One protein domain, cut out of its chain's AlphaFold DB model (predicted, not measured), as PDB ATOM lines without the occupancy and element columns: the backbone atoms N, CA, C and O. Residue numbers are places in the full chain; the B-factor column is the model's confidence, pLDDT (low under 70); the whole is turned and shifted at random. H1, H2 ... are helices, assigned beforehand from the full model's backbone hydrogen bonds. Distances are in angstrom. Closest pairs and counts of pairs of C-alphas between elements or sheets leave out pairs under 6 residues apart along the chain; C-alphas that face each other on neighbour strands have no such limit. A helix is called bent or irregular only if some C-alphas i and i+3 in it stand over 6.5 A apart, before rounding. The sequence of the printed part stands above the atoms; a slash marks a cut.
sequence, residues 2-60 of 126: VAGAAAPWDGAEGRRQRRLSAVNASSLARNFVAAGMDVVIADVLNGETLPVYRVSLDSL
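This is residues 2 to 60 of the 126 residues of an uncharacterized protein of Nonomuraea maritima (UniProt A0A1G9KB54). One long helix, H1, makes the long axis of the model, and a short helix, H2, packs slantwise on one side of its middle part. Residues 2 to 10 form an irregular lead-in near the first end of H1, and from its other end a long loop, residues 35 to 49, folds back on the way to H2. The printed part has 59 residues with two named helices, H1 then H2 along the chain, and no named strand; the class is all helix. It is only just compact, close to loose, with a radius of gyration of the C-alphas of 12.2 A, and its elongated outline spans 38 by 23 by 16 A.

The printed part begins at Val 2, with its C-alpha at (15.158, -0.572, 28.903). H1 is residues 11 to 34, 35.2 A from first to last C-alpha; C-alpha 11 is at (15.252, 11.656, 37.901) and C-alpha 34 at (-9.579, 6.752, 13.431). H2 is residues 50 to 56, 10.0 A long between its end C-alphas, and C-alpha 56 is at (-1.857, 14.887, 21.049).

H1 touches H2 with its residues 19 to 27 alone. The closest C-alphas of the two helices are those of Ser 26 and Ser 56, 6.0 A apart. Their centres are 9.4 A apart. The helices run the same way at a steep tilt of 42 degrees. In both H1 and H2, every backbone O i to N i+4 pair is within hydrogen-bond range.

The two C-alphas farthest apart are those of Gly 11 and Gly 36, at 38.3 A. The printed part has no cut. The link from H1 to H2, 15 residues, is long. The mean pLDDT of the printed part is 93.4, and no printed residue is under 70.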
ATOM      1  N   VAL A   2      16.356   0.282  28.943       82.50
ATOM      2  CA  VAL A   2      15.158  -0.572  28.903       82.50
ATOM      3  C   VAL A   2      13.968   0.290  29.318       82.50
ATOM      4  O   VAL A   2      14.044   0.976  30.338       82.50
ATOM      5  N   ALA A   3      12.909   0.312  28.509       79.31
ATOM      6  CA  ALA A   3      11.690   1.042  28.845       79.31
ATOM      7  C   ALA A   3      11.021   0.417  30.081       79.31
ATOM      8  O   ALA A   3      10.988  -0.805  30.209       79.31
ATOM      9  N   GLY A   4      10.516   1.254  30.987       80.38
ATOM     10  CA  GLY A   4       9.903   0.827  32.246       80.38
ATOM     11  C   GLY A   4      10.900   0.444  33.344       80.38
ATOM     12  O   GLY A   4      10.478   0.059  34.426       80.38
ATOM     13  N   ALA A   5      12.211   0.549  33.095       85.62
ATOM     14  CA  ALA A   5      13.234   0.224  34.092       85.62
ATOM     15  C   ALA A   5      13.518   1.363  35.091       85.62
ATOM     16  O   ALA A   5      14.223   1.135  36.069       85.62
ATOM     17  N   ALA A   6      13.010   2.574  34.837       89.00
ATOM     18  CA  ALA A   6      13.071   3.710  35.754       89.00
ATOM     19  C   ALA A   6      11.645   4.088  36.160       89.00
ATOM     20  O   ALA A   6      10.776   4.200  35.287       89.00
ATOM     21  N   ALA A   7      11.398   4.292  37.456       87.62
ATOM     22  CA  ALA A   7      10.085   4.723  37.904       87.62
ATOM     23  C   ALA A   7       9.774   6.128  37.353       87.62
ATOM     24  O   ALA A   7      10.691   6.912  37.102       87.62
ATOM     25  N   PRO A   8       8.497   6.503  37.180       86.50
ATOM     26  CA  PRO A   8       8.127   7.809  36.627       86.50
ATOM     27  C   PRO A   8       8.725   9.028  37.360       86.50
ATOM     28  O   PRO A   8       8.882  10.088  36.753       86.50
ATOM     29  N   TRP A   9       9.065   8.877  38.645       85.88
ATOM     30  CA  TRP A   9       9.688   9.887  39.508       85.88
ATOM     31  C   TRP A   9      11.226   9.815  39.565       85.88
ATOM     32  O   TRP A   9      11.858  10.715  40.124       85.88
ATOM     33  N   ASP A  10      11.853   8.811  38.945       89.00
ATOM     34  CA  ASP A  10      13.300   8.584  39.018       89.00
ATOM     35  C   ASP A  10      14.085   9.502  38.074       89.00
ATOM     36  O   ASP A  10      14.482   9.148  36.957       89.00
ATOM     37  N   GLY A  11      14.348  10.716  38.552       91.50
ATOM     38  CA  GLY A  11      15.252  11.656  37.901       91.50
ATOM     39  C   GLY A  11      14.839  12.011  36.468       91.50
ATOM     40  O   GLY A  11      13.664  12.014  36.104       91.50
ATOM     41  N   ALA A  12      15.817  12.384  35.642       93.12
ATOM     42  CA  ALA A  12      15.545  12.824  34.273       93.12
ATOM     43  C   ALA A  12      15.031  11.688  33.374       93.12
ATOM     44  O   ALA A  12      14.183  11.929  32.517       93.12
ATOM     45  N   GLU A  13      15.522  10.462  33.574       94.19
ATOM     46  CA  GLU A  13      15.157   9.327  32.726       94.19
ATOM     47  C   GLU A  13      13.744   8.820  33.026       94.19
ATOM     48  O   GLU A  13      12.968   8.645  32.090       94.19
ATOM     49  N   GLY A  14      13.359   8.687  34.299       93.44
ATOM     50  CA  GLY A  14      11.991   8.348  34.692       93.44
ATOM     51  C   GLY A  14      10.964   9.322  34.113       93.44
ATOM     52  O   GLY A  14      10.012   8.920  33.438       93.44
ATOM     53  N   ARG A  15      11.232  10.629  34.242       93.12
ATOM     54  CA  ARG A  15      10.389  11.679  33.645       93.12
ATOM     55  C   ARG A  15      10.378  11.645  32.115       93.12
ATOM     56  O   ARG A  15       9.359  11.966  31.499       93.12
ATOM     57  N   ARG A  16      11.495  11.285  31.470       93.88
ATOM     58  CA  ARG A  16      11.564  11.116  30.008       93.88
ATOM     59  C   ARG A  16      10.696   9.940  29.559       93.88
ATOM     60  O   ARG A  16       9.925  10.095  28.614       93.88
ATOM     61  N   GLN A  17      10.791   8.798  30.241       94.19
ATOM     62  CA  GLN A  17       9.984   7.616  29.942       94.19
ATOM     63  C   GLN A  17       8.497   7.875  30.187       94.19
ATOM     64  O   GLN A  17       7.696   7.569  29.313       94.19
ATOM     65  N   ARG A  18       8.126   8.536  31.294       93.81
ATOM     66  CA  ARG A  18       6.731   8.912  31.590       93.81
ATOM     67  C   ARG A  18       6.113   9.769  30.476       93.81
ATOM     68  O   ARG A  18       5.018   9.470  30.009       93.81
ATOM     69  N   ARG A  19       6.832  10.795  29.993       94.88
ATOM     70  CA  ARG A  19       6.374  11.618  28.855       94.88
ATOM     71  C   ARG A  19       6.217  10.794  27.576       94.88
ATOM     72  O   ARG A  19       5.218  10.943  26.880       94.88
ATOM     73  N   LEU A  20       7.182   9.924  27.268       95.19
ATOM     74  CA  LEU A  20       7.109   9.059  26.088       95.19
ATOM     75  C   LEU A  20       5.926   8.082  26.170       95.19
ATOM     76  O   LEU A  20       5.262   7.852  25.162       95.19
ATOM     77  N   SER A  21       5.615   7.558  27.356       95.00
ATOM     78  CA  SER A  21       4.434   6.718  27.573       95.00
ATOM     79  C   SER A  21       3.138   7.452  27.221       95.00
ATOM     80  O   SER A  21       2.316   6.883  26.510       95.00
ATOM     81  N   ALA A  22       2.989   8.726  27.606       96.75
ATOM     82  CA  ALA A  22       1.821   9.534  27.234       96.75
ATOM     83  C   ALA A  22       1.713   9.762  25.710       96.75
ATOM     84  O   ALA A  22       0.620   9.687  25.141       96.75
ATOM     85  N   VAL A  23       2.842   9.965  25.017       97.38
ATOM     86  CA  VAL A  23       2.877  10.056  23.541       97.38
ATOM     87  C   VAL A  23       2.432   8.740  22.896       97.38
ATOM     88  O   VAL A  23       1.647   8.742  21.941       97.38
ATOM     89  N   ASN A  24       2.910   7.611  23.417       97.44
ATOM     90  CA  ASN A  24       2.569   6.287  22.899       97.44
ATOM     91  C   ASN A  24       1.092   5.953  23.139       97.44
ATOM     92  O   ASN A  24       0.415   5.523  22.206       97.44
ATOM     93  N   ALA A  25       0.577   6.217  24.344       97.69
ATOM     94  CA  ALA A  25      -0.836   6.058  24.674       97.69
ATOM     95  C   ALA A  25      -1.722   6.913  23.756       97.69
ATOM     96  O   ALA A  25      -2.675   6.404  23.172       97.69
ATOM     97  N   SER A  26      -1.352   8.178  23.533       98.06
ATOM     98  CA  SER A  26      -2.080   9.066  22.615       98.06
ATOM     99  C   SER A  26      -2.050   8.561  21.170       98.06
ATOM    100  O   SER A  26      -3.043   8.646  20.454       98.06
ATOM    101  N   SER A  27      -0.922   8.005  20.725       98.12
ATOM    102  CA  SER A  27      -0.792   7.449  19.372       98.12
ATOM    103  C   SER A  27      -1.679   6.223  19.167       98.12
ATOM    104  O   SER A  27      -2.312   6.098  18.119       98.12
ATOM    105  N   LEU A  28      -1.770   5.357  20.178       98.12
ATOM    106  CA  LEU A  28      -2.685   4.222  20.176       98.12
ATOM    107  C   LEU A  28      -4.151   4.682  20.218       98.12
ATOM    108  O   LEU A  28      -4.963   4.192  19.441       98.12
ATOM    109  N   ALA A  29      -4.478   5.668  21.057       98.06
ATOM    110  CA  ALA A  29      -5.824   6.233  21.135       98.06
ATOM    111  C   ALA A  29      -6.277   6.825  19.792       98.06
ATOM    112  O   ALA A  29      -7.362   6.501  19.321       98.06
ATOM    113  N   ARG A  30      -5.421   7.603  19.111       97.50
ATOM    114  CA  ARG A  30      -5.727   8.117  17.764       97.50
ATOM    115  C   ARG A  30      -5.997   7.007  16.752       97.50
ATOM    116  O   ARG A  30      -6.827   7.192  15.871       97.50
ATOM    117  N   ASN A  31      -5.307   5.870  16.857       98.06
ATOM    118  CA  ASN A  31      -5.552   4.735  15.968       98.06
ATOM    119  C   ASN A  31      -6.963   4.157  16.159       98.06
ATOM    120  O   ASN A  31      -7.653   3.929  15.170       98.06
ATOM    121  N   PHE A  32      -7.409   3.993  17.406       97.81
ATOM    122  CA  PHE A  32      -8.768   3.540  17.714       97.81
ATOM    123  C   PHE A  32      -9.838   4.563  17.311       97.81
ATOM    124  O   PHE A  32     -10.823   4.190  16.678       97.81
ATOM    125  N   VAL A  33      -9.610   5.852  17.581       95.69
ATOM    126  CA  VAL A  33     -10.522   6.929  17.156       95.69
ATOM    127  C   VAL A  33     -10.656   6.963  15.632       95.69
ATOM    128  O   VAL A  33     -11.764   7.034  15.111       95.69
ATOM    129  N   ALA A  34      -9.550   6.826  14.893       96.00
ATOM    130  CA  ALA A  34      -9.579   6.752  13.431       96.00
ATOM    131  C   ALA A  34     -10.334   5.516  12.898       96.00
ATOM    132  O   ALA A  34     -10.776   5.517  11.751       96.00
ATOM    133  N   ALA A  35     -10.495   4.477  13.721       97.50
ATOM    134  CA  ALA A  35     -11.310   3.301  13.431       97.50
ATOM    135  C   ALA A  35     -12.777   3.439  13.895       97.50
ATOM    136  O   ALA A  35     -13.529   2.470  13.793       97.50
ATOM    137  N   GLY A  36     -13.192   4.613  14.387       95.69
ATOM    138  CA  GLY A  36     -14.559   4.883  14.844       95.69
ATOM    139  C   GLY A  36     -14.894   4.286  16.212       95.69
ATOM    140  O   GLY A  36     -16.044   3.923  16.442       95.69
ATOM    141  N   MET A  37     -13.901   4.126  17.092       95.38
ATOM    142  CA  MET A  37     -14.089   3.583  18.442       95.38
ATOM    143  C   MET A  37     -13.927   4.662  19.514       95.38
ATOM    144  O   MET A  37     -12.995   5.466  19.450       95.38
ATOM    145  N   ASP A  38     -14.769   4.598  20.546       93.69
ATOM    146  CA  ASP A  38     -14.571   5.349  21.784       93.69
ATOM    147  C   ASP A  38     -13.364   4.809  22.558       93.69
ATOM    148  O   ASP A  38     -13.141   3.596  22.645       93.69
ATOM    149  N   VAL A  39     -12.576   5.712  23.146       94.88
ATOM    150  CA  VAL A  39     -11.339   5.360  23.851       94.88
ATOM    151  C   VAL A  39     -11.321   5.975  25.239       94.88
ATOM    152  O   VAL A  39     -11.442   7.186  25.398       94.88
ATOM    153  N   VAL A  40     -11.062   5.138  26.243       95.19
ATOM    154  CA  VAL A  40     -10.767   5.571  27.610       95.19
ATOM    155  C   VAL A  40      -9.309   5.258  27.922       95.19
ATOM    156  O   VAL A  40      -8.867   4.116  27.789       95.19
ATOM    157  N   ILE A  41      -8.560   6.270  28.361       96.25
ATOM    158  CA  ILE A  41      -7.189   6.113  28.856       96.25
ATOM    159  C   ILE A  41      -7.221   6.263  30.378       96.25
ATOM    160  O   ILE A  41      -7.556   7.326  30.892       96.25
ATOM    161  N   ALA A  42      -6.853   5.203  31.096       94.75
ATOM    162  CA  ALA A  42      -6.622   5.261  32.535       94.75
ATOM    163  C   ALA A  42      -5.131   5.519  32.795       94.75
ATOM    164  O   ALA A  42      -4.299   4.658  32.508       94.75
ATOM    165  N   ASP A  43      -4.793   6.696  33.321       93.31
ATOM    166  CA  ASP A  43      -3.409   7.094  33.597       93.31
ATOM    167  C   ASP A  43      -3.310   7.946  34.874       93.31
ATOM    168  O   ASP A  43      -4.265   8.611  35.281       93.31
ATOM    169  N   VAL A  44      -2.134   7.942  35.501       89.81
ATOM    170  CA  VAL A  44      -1.793   8.824  36.622       89.81
ATOM    171  C   VAL A  44      -1.196  10.105  36.047       89.81
ATOM    172  O   VAL A  44       0.007  10.214  35.780       89.81
ATOM    173  N   LEU A  45      -2.066  11.085  35.821       90.75
ATOM    174  CA  LEU A  45      -1.696  12.370  35.238       90.75
ATOM    175  C   LEU A  45      -0.939  13.252  36.234       90.75
ATOM    176  O   LEU A  45      -1.169  13.198  37.439       90.75
ATOM    177  N   ASN A  46      -0.037  14.076  35.705       90.75
ATOM    178  CA  ASN A  46       0.546  15.198  36.428       90.75
ATOM    179  C   ASN A  46       0.712  16.415  35.504       90.75
ATOM    180  O   ASN A  46       0.389  16.360  34.312       90.75
ATOM    181  N   GLY A  47       1.267  17.507  36.035       90.69
ATOM    182  CA  GLY A  47       1.522  18.727  35.263       90.69
ATOM    183  C   GLY A  47       2.467  18.557  34.063       90.69
ATOM    184  O   GLY A  47       2.468  19.408  33.179       90.69
ATOM    185  N   GLU A  48       3.252  17.475  33.986       91.50
ATOM    186  CA  GLU A  48       4.120  17.199  32.835       91.50
ATOM    187  C   GLU A  48       3.435  16.353  31.754       91.50
ATOM    188  O   GLU A  48       3.708  16.556  30.571       91.50
ATOM    189  N   THR A  49       2.583  15.391  32.128       94.69
ATOM    190  CA  THR A  49       1.973  14.448  31.174       94.69
ATOM    191  C   THR A  49       0.635  14.916  30.624       94.69
ATOM    192  O   THR A  49       0.348  14.664  29.456       94.69
ATOM    193  N   LEU A  50      -0.169  15.641  31.404       95.88
ATOM    194  CA  LEU A  50      -1.456  16.155  30.930       95.88
ATOM    195  C   LEU A  50      -1.317  17.064  29.686       95.88
ATOM    196  O   LEU A  50      -2.048  16.843  28.716       95.88
ATOM    197  N   PRO A  51      -0.355  18.009  29.613       96.00
ATOM    198  CA  PRO A  51      -0.141  18.790  28.394       96.00
ATOM    199  C   PRO A  51       0.193  17.934  27.164       96.00
ATOM    200  O   PRO A  51      -0.193  18.289  26.053       96.00
ATOM    201  N   VAL A  52       0.869  16.792  27.345       97.06
ATOM    202  CA  VAL A  52       1.187  15.872  26.241       97.06
ATOM    203  C   VAL A  52      -0.092  15.295  25.642       97.06
ATOM    204  O   VAL A  52      -0.234  15.301  24.420       97.06
ATOM    205  N   TYR A  53      -1.034  14.850  26.479       97.38
ATOM    206  CA  TYR A  53      -2.328  14.350  26.013       97.38
ATOM    207  C   TYR A  53      -3.132  15.435  25.291       97.38
ATOM    208  O   TYR A  53      -3.612  15.194  24.188       97.38
ATOM    209  N   ARG A  54      -3.207  16.646  25.860       96.56
ATOM    210  CA  ARG A  54      -3.943  17.782  25.268       96.56
ATOM    211  C   ARG A  54      -3.412  18.205  23.901       96.56
ATOM    212  O   ARG A  54      -4.194  18.568  23.038       96.56
ATOM    213  N   VAL A  55      -2.096  18.165  23.695       96.25
ATOM    214  CA  VAL A  55      -1.487  18.470  22.387       96.25
ATOM    215  C   VAL A  55      -1.679  17.321  21.391       96.25
ATOM    216  O   VAL A  55      -1.637  17.536  20.184       96.25
ATOM    217  N   SER A  56      -1.853  16.093  21.880       96.31
ATOM    218  CA  SER A  56      -1.857  14.887  21.049       96.31
ATOM    219  C   SER A  56      -3.248  14.407  20.629       96.31
ATOM    220  O   SER A  56      -3.320  13.527  19.765       96.31
ATOM    221  N   LEU A  57      -4.316  14.902  21.258       95.44
ATOM    222  CA  LEU A  57      -5.698  14.454  21.073       95.44
ATOM    223  C   LEU A  57      -6.622  15.669  20.927       95.44
ATOM    224  O   LEU A  57      -6.698  16.490  21.838       95.44
ATOM    225  N   ASP A  58      -7.329  15.754  19.800       87.31
ATOM    226  CA  ASP A  58      -8.132  16.933  19.434       87.31
ATOM    227  C   ASP A  58      -9.433  17.061  20.252       87.31
ATOM    228  O   ASP A  58      -9.860  18.171  20.567       87.31
ATOM    229  N   SER A  59     -10.026  15.931  20.651       86.31
ATOM    230  CA  SER A  59     -11.255  15.860  21.454       86.31
ATOM    231  C   SER A  59     -11.007  15.012  22.697       86.31
ATOM    232  O   SER A  59     -11.190  13.796  22.684       86.31
ATOM    233  N   LEU A  60     -10.528  15.647  23.768       93.56
ATOM    234  CA  LEU A  60     -10.163  14.976  25.015       93.56
ATOM    235  C   LEU A  60     -10.958  15.545  26.192       93.56
ATOM    236  O   LEU A  60     -10.800  16.721  26.517       93.56
TER     237      LEU A  60